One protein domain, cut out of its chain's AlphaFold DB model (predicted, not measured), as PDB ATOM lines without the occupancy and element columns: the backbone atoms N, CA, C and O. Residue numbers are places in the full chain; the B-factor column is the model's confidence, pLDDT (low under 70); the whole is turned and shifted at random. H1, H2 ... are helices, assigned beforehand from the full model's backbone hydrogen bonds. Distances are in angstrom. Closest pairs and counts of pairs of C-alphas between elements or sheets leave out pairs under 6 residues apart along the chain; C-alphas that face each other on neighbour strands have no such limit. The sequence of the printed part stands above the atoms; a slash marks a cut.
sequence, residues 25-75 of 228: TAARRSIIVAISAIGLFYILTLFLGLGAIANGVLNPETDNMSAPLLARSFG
ATOM      1  N   THR A  25      17.346 -61.498 -37.090       78.75
ATOM      2  CA  THR A  25      17.945 -60.256 -36.581       78.75
ATOM      3  C   THR A  25      17.166 -59.037 -37.070       78.75
ATOM      4  O   THR A  25      16.905 -58.105 -36.302       78.75
ATOM      5  N   ALA A  26      16.734 -59.063 -38.336       80.75
ATOM      6  CA  ALA A  26      15.878 -58.031 -38.913       80.75
ATOM      7  C   ALA A  26      14.494 -58.020 -38.245       80.75
ATOM      8  O   ALA A  26      13.976 -56.947 -37.930       80.75
ATOM      9  N   ALA A  27      13.941 -59.197 -37.932       78.56
ATOM     10  CA  ALA A  27      12.678 -59.320 -37.205       78.56
ATOM     11  C   ALA A  27      12.747 -58.655 -35.819       78.56
ATOM     12  O   ALA A  27      11.867 -57.869 -35.469       78.56
ATOM     13  N   ARG A  28      13.827 -58.878 -35.054       82.06
ATOM     14  CA  ARG A  28      14.025 -58.232 -33.742       82.06
ATOM     15  C   ARG A  28      14.129 -56.711 -33.846       82.06
ATOM     16  O   ARG A  28      13.482 -56.010 -33.073       82.06
ATOM     17  N   ARG A  29      14.899 -56.189 -34.809       83.25
ATOM     18  CA  ARG A  29      14.996 -54.735 -35.039       83.25
ATOM     19  C   ARG A  29      13.643 -54.133 -35.411       83.25
ATOM     20  O   ARG A  29      13.276 -53.100 -34.863       83.25
ATOM     21  N   SER A  30      12.881 -54.803 -36.275       83.50
ATOM     22  CA  SER A  30      11.532 -54.368 -36.644       83.50
ATOM     23  C   SER A  30      10.586 -54.334 -35.442       83.50
ATOM     24  O   SER A  30       9.799 -53.400 -35.327       83.50
ATOM     25  N   ILE A  31      10.666 -55.322 -34.545       83.19
ATOM     26  CA  ILE A  31       9.854 -55.366 -33.323       83.19
ATOM     27  C   ILE A  31      10.214 -54.204 -32.396       83.19
ATOM     28  O   ILE A  31       9.317 -53.536 -31.895       83.19
ATOM     29  N   ILE A  32      11.506 -53.919 -32.205       87.75
ATOM     30  CA  ILE A  32      11.949 -52.794 -31.368       87.75
ATOM     31  C   ILE A  32      11.411 -51.475 -31.927       87.75
ATOM     32  O   ILE A  32      10.792 -50.718 -31.190       87.75
ATOM     33  N   VAL A  33      11.571 -51.230 -33.231       89.19
ATOM     34  CA  VAL A  33      11.059 -50.008 -33.874       89.19
ATOM     35  C   VAL A  33       9.540 -49.903 -33.726       89.19
ATOM     36  O   VAL A  33       9.036 -48.836 -33.380       89.19
ATOM     37  N   ALA A  34       8.808 -51.002 -33.927       86.06
ATOM     38  CA  ALA A  34       7.357 -51.022 -33.770       86.06
ATOM     39  C   ALA A  34       6.929 -50.715 -32.327       86.06
ATOM     40  O   ALA A  34       6.082 -49.850 -32.114       86.06
ATOM     41  N   ILE A  35       7.538 -51.366 -31.330       87.94
ATOM     42  CA  ILE A  35       7.232 -51.140 -29.911       87.94
ATOM     43  C   ILE A  35       7.574 -49.703 -29.507       87.94
ATOM     44  O   ILE A  35       6.770 -49.057 -28.839       87.94
ATOM     45  N   SER A  36       8.723 -49.174 -29.935       91.12
ATOM     46  CA  SER A  36       9.113 -47.788 -29.658       91.12
ATOM     47  C   SER A  36       8.147 -46.783 -30.285       91.12
ATOM     48  O   SER A  36       7.755 -45.829 -29.617       91.12
ATOM     49  N   ALA A  37       7.714 -47.005 -31.530       91.38
ATOM     50  CA  ALA A  37       6.745 -46.141 -32.200       91.38
ATOM     51  C   ALA A  37       5.370 -46.171 -31.509       91.38
ATOM     52  O   ALA A  37       4.776 -45.120 -31.281       91.38
ATOM     53  N   ILE A  38       4.887 -47.357 -31.121       89.06
ATOM     54  CA  ILE A  38       3.623 -47.522 -30.386       89.06
ATOM     55  C   ILE A  38       3.713 -46.872 -28.999       89.06
ATOM     56  O   ILE A  38       2.798 -46.162 -28.588       89.06
ATOM     57  N   GLY A  39       4.821 -47.075 -28.281       89.81
ATOM     58  CA  GLY A  39       5.052 -46.469 -26.971       89.81
ATOM     59  C   GLY A  39       5.081 -44.943 -27.041       89.81
ATOM     60  O   GLY A  39       4.399 -44.280 -26.261       89.81
ATOM     61  N   LEU A  40       5.799 -44.382 -28.020       93.69
ATOM     62  CA  LEU A  40       5.818 -42.941 -28.266       93.69
ATOM     63  C   LEU A  40       4.417 -42.414 -28.597       93.69
ATOM     64  O   LEU A  40       4.001 -41.396 -28.050       93.69
ATOM     65  N   PHE A  41       3.671 -43.122 -29.445       91.25
ATOM     66  CA  PHE A  41       2.296 -42.761 -29.773       91.25
ATOM     67  C   PHE A  41       1.400 -42.731 -28.527       91.25
ATOM     68  O   PHE A  41       0.694 -41.746 -28.321       91.25
ATOM     69  N   TYR A  42       1.475 -43.735 -27.647       89.19
ATOM     70  CA  TYR A  42       0.686 -43.742 -26.410       89.19
ATOM     71  C   TYR A  42       1.029 -42.574 -25.479       89.19
ATOM     72  O   TYR A  42       0.124 -41.955 -24.915       89.19
ATOM     73  N   ILE A  43       2.310 -42.213 -25.369       92.69
ATOM     74  CA  ILE A  43       2.731 -41.026 -24.612       92.69
ATOM     75  C   ILE A  43       2.092 -39.765 -25.211       92.69
ATOM     76  O   ILE A  43       1.497 -38.977 -24.481       92.69
ATOM     77  N   LEU A  44       2.136 -39.595 -26.535       90.44
ATOM     78  CA  LEU A  44       1.504 -38.455 -27.207       90.44
ATOM     79  C   LEU A  44      -0.014 -38.416 -26.978       90.44
ATOM     80  O   LEU A  44      -0.562 -37.349 -26.703       90.44
ATOM     81  N   THR A  45      -0.701 -39.563 -27.029       87.81
ATOM     82  CA  THR A  45      -2.150 -39.616 -26.767       87.81
ATOM     83  C   THR A  45      -2.512 -39.205 -25.343       87.81
ATOM     84  O   THR A  45      -3.533 -38.545 -25.152       87.81
ATOM     85  N   LEU A  46      -1.662 -39.510 -24.357       88.06
ATOM     86  CA  LEU A  46      -1.851 -39.061 -22.978       88.06
ATOM     87  C   LEU A  46      -1.812 -37.527 -22.890       88.06
ATOM     88  O   LEU A  46      -2.700 -36.926 -22.287       88.06
ATOM     89  N   PHE A  47      -0.831 -36.890 -23.535       88.62
ATOM     90  CA  PHE A  47      -0.739 -35.428 -23.584       88.62
ATOM     91  C   PHE A  47      -1.934 -34.791 -24.299       88.62
ATOM     92  O   PHE A  47      -2.440 -33.771 -23.838       88.62
ATOM     93  N   LEU A  48      -2.422 -35.398 -25.385       87.06
ATOM     94  CA  LEU A  48      -3.617 -34.922 -26.087       87.06
ATOM     95  C   LEU A  48      -4.872 -35.012 -25.209       87.06
ATOM     96  O   LEU A  48      -5.652 -34.062 -25.167       87.06
ATOM     97  N   GLY A  49      -5.057 -36.117 -24.481       85.81
ATOM     98  CA  GLY A  49      -6.180 -36.290 -23.557       85.81
ATOM     99  C   GLY A  49      -6.151 -35.277 -22.410       85.81
ATOM    100  O   GLY A  49      -7.136 -34.581 -22.173       85.81
ATOM    101  N   LEU A  50      -4.998 -35.126 -21.750       86.44
ATOM    102  CA  LEU A  50      -4.814 -34.142 -20.679       86.44
ATOM    103  C   LEU A  50      -4.988 -32.704 -21.184       86.44
ATOM    104  O   LEU A  50      -5.647 -31.901 -20.529       86.44
ATOM    105  N   GLY A  51      -4.447 -32.384 -22.363       86.12
ATOM    106  CA  GLY A  51      -4.596 -31.068 -22.985       86.12
ATOM    107  C   GLY A  51      -6.052 -30.734 -23.304       86.12
ATOM    108  O   GLY A  51      -6.491 -29.607 -23.084       86.12
ATOM    109  N   ALA A  52      -6.828 -31.714 -23.757       85.56
ATOM    110  CA  ALA A  52      -8.250 -31.548 -24.026       85.56
ATOM    111  C   ALA A  52      -9.083 -31.347 -22.743       85.56
ATOM    112  O   ALA A  52      -9.985 -30.510 -22.731       85.56
ATOM    113  N   ILE A  53      -8.731 -32.028 -21.646       84.31
ATOM    114  CA  ILE A  53      -9.344 -31.800 -20.325       84.31
ATOM    115  C   ILE A  53      -8.994 -30.403 -19.796       84.31
ATOM    116  O   ILE A  53      -9.879 -29.670 -19.366       84.31
ATOM    117  N   ALA A  54      -7.722 -29.998 -19.872       85.12
ATOM    118  CA  ALA A  54      -7.259 -28.698 -19.377       85.12
ATOM    119  C   ALA A  54      -7.919 -27.505 -20.093       85.12
ATOM    120  O   ALA A  54      -8.102 -26.451 -19.491       85.12
ATOM    121  N   ASN A  55      -8.298 -27.675 -21.363       82.12
ATOM    122  CA  ASN A  55      -9.014 -26.665 -22.147       82.12
ATOM    123  C   ASN A  55     -10.548 -26.740 -21.990       82.12
ATOM    124  O   ASN A  55     -11.257 -25.976 -22.641       82.12
ATOM    125  N   GLY A  56     -11.074 -27.660 -21.170       79.44
ATOM    126  CA  GLY A  56     -12.514 -27.807 -20.920       79.44
ATOM    127  C   GLY A  56     -13.340 -28.225 -22.144       79.44
ATOM    128  O   GLY A  56     -14.550 -28.031 -22.159       79.44
ATOM    129  N   VAL A  57     -12.700 -28.775 -23.181       76.75
ATOM    130  CA  VAL A  57     -13.338 -29.151 -24.461       76.75
ATOM    131  C   VAL A  57     -13.804 -30.607 -24.512       76.75
ATOM    132  O   VAL A  57     -14.343 -31.033 -25.530       76.75
ATOM    133  N   LEU A  58     -13.603 -31.371 -23.436       77.50
ATOM    134  CA  LEU A  58     -14.014 -32.768 -23.321       77.50
ATOM    135  C   LEU A  58     -15.020 -32.961 -22.194       77.50
ATOM    136  O   LEU A  58     -14.782 -32.500 -21.079       77.50
ATOM    137  N   ASN A  59     -16.046 -33.771 -22.457       67.69
ATOM    138  CA  ASN A  59     -16.722 -34.520 -21.410       67.69
ATOM    139  C   ASN A  59     -16.058 -35.915 -21.276       67.69
ATOM    140  O   ASN A  59     -16.239 -36.756 -22.164       67.69
ATOM    141  N   PRO A  60     -15.294 -36.191 -20.197       63.16
ATOM    142  CA  PRO A  60     -14.525 -37.431 -20.034       63.16
ATOM    143  C   PRO A  60     -15.360 -38.715 -20.073       63.16
ATOM    144  O   PRO A  60     -14.816 -39.789 -20.321       63.16
ATOM    145  N   GLU A  61     -16.665 -38.619 -19.818       59.56
ATOM    146  CA  GLU A  61     -17.547 -39.781 -19.719       59.56
ATOM    147  C   GLU A  61     -18.163 -40.189 -21.061       59.56
ATOM    148  O   GLU A  61     -18.552 -41.344 -21.246       59.56
ATOM    149  N   THR A  62     -18.234 -39.262 -22.020       62.81
ATOM    150  CA  THR A  62     -19.010 -39.449 -23.256       62.81
ATOM    151  C   THR A  62     -18.205 -39.219 -24.533       62.81
ATOM    152  O   THR A  62     -18.518 -39.817 -25.567       62.81
ATOM    153  N   ASP A  63     -17.130 -38.431 -24.477       71.75
ATOM    154  CA  ASP A  63     -16.406 -38.013 -25.672       71.75
ATOM    155  C   ASP A  63     -15.164 -38.865 -25.954       71.75
ATOM    156  O   ASP A  63     -14.128 -38.760 -25.304       71.75
ATOM    157  N   ASN A  64     -15.220 -39.626 -27.050       78.62
ATOM    158  CA  ASN A  64     -14.074 -40.371 -27.589       78.62
ATOM    159  C   ASN A  64     -13.285 -39.575 -28.653       78.62
ATOM    160  O   ASN A  64     -12.521 -40.146 -29.429       78.62
ATOM    161  N   MET A  65     -13.491 -38.255 -28.730       84.31
ATOM    162  CA  MET A  65     -12.952 -37.374 -29.779       84.31
ATOM    163  C   MET A  65     -11.966 -36.333 -29.232       84.31
ATOM    164  O   MET A  65     -11.968 -35.180 -29.661       84.31
ATOM    165  N   SER A  66     -11.089 -36.734 -28.309       85.44
ATOM    166  CA  SER A  66     -10.144 -35.833 -27.630       85.44
ATOM    167  C   SER A  66      -9.283 -35.007 -28.592       85.44
ATOM    168  O   SER A  66      -9.163 -33.797 -28.419       85.44
ATOM    169  N   ALA A  67      -8.720 -35.626 -29.636       86.19
ATOM    170  CA  ALA A  67      -7.826 -34.934 -30.568       86.19
ATOM    171  C   ALA A  67      -8.554 -33.938 -31.502       86.19
ATOM    172  O   ALA A  67      -8.111 -32.791 -31.578       86.19
ATOM    173  N   PRO A  68      -9.673 -34.292 -32.172       87.88
ATOM    174  CA  PRO A  68     -10.452 -33.312 -32.930       87.88
ATOM    175  C   PRO A  68     -10.998 -32.171 -32.060       87.88
ATOM    176  O   PRO A  68     -10.895 -31.011 -32.449       87.88
ATOM    177  N   LEU A  69     -11.542 -32.467 -30.876       86.50
ATOM    178  CA  LEU A  69     -12.117 -31.438 -30.000       86.50
ATOM    179  C   LEU A  69     -11.054 -30.463 -29.483       86.50
ATOM    180  O   LEU A  69     -11.288 -29.255 -29.487       86.50
ATOM    181  N   LEU A  70      -9.859 -30.959 -29.154       87.25
ATOM    182  CA  LEU A  70      -8.717 -30.103 -28.848       87.25
ATOM    183  C   LEU A  70      -8.292 -29.272 -30.063       87.25
ATOM    184  O   LEU A  70      -8.093 -28.073 -29.946       87.25
ATOM    185  N   ALA A  71      -8.206 -29.856 -31.260       88.19
ATOM    186  CA  ALA A  71      -7.864 -29.096 -32.464       88.19
ATOM    187  C   ALA A  71      -8.877 -27.974 -32.759       88.19
ATOM    188  O   ALA A  71      -8.499 -26.901 -33.232       88.19
ATOM    189  N   ARG A  72     -10.158 -28.191 -32.430       86.75
ATOM    190  CA  ARG A  72     -11.221 -27.190 -32.571       86.75
ATOM    191  C   ARG A  72     -11.014 -25.975 -31.669       86.75
ATOM    192  O   ARG A  72     -11.372 -24.882 -32.104       86.75
ATOM    193  N   SER A  73     -10.413 -26.122 -30.484       86.19
ATOM    194  CA  SER A  73     -10.116 -24.972 -29.612       86.19
ATOM    195  C   SER A  73      -9.059 -24.037 -30.210       86.19
ATOM    196  O   SER A  73      -9.072 -22.845 -29.921       86.19
ATOM    197  N   PHE A  74      -8.185 -24.550 -31.084       86.88
ATOM    198  CA  PHE A  74      -7.168 -23.762 -31.790       86.88
ATOM    199  C   PHE A  74      -7.636 -23.211 -33.150       86.88
ATOM    200  O   PHE A  74      -6.978 -22.336 -33.710       86.88
ATOM    201  N   GLY A  75      -8.759 -23.697 -33.695       89.69
ATOM    202  CA  GLY A  75      -9.389 -23.147 -34.900       89.69
ATOM    203  C   GLY A  75     -10.017 -24.186 -35.834       89.69
ATOM    204  O   GLY A  75      -9.683 -25.371 -35.827       89.69
TER     205      GLY A  75
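What this domain is: This is residues 25 to 75 of the 228 residues of the protein "Acetate transporter ActP" of Limihaloglobus sulfuriphilus (UniProt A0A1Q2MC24). A long straight helix, H1, has a short helix, H2, packed on residues 48 to 52 near its far end, with the loop between them folding back to bring H2 there. Residues 25 to 44 of H1 stick out as a bare arm that makes the length. The printed part has 51 residues with two named helices, H1 then H2, and no named strand; the class is all helix. It is only just extended, close to loose, with a radius of gyration of the C-alphas of 15.2 A and spans of 47 by 24 by 14 A.

How they stand to each other: H1, residues 25 to 54, touches H2, residues 66 to 74, with residues 48 to 52 alone. Their closest C-alphas, of Ala 52 and Leu 70, are 5.1 A apart. They run the same way at a steep tilt of 55 degrees. Every O i to N i+4 pair of H1 is within hydrogen-bond range, and 4 of 5 in H2.

Where its parts are: H1 begins at C-alpha 25 (17.945, -60.256, -36.581) and measures 43.9 A. H2 measures 13.1 A and ends at C-alpha 74 (-7.168, -23.762, -31.790).

The domain as a whole: The C-alphas farthest apart, of Thr 25 and Gly 56, are 47.2 A apart. The printed part has no cut. The 11-residue link is long; residues 59 to 62 have pLDDT under 70.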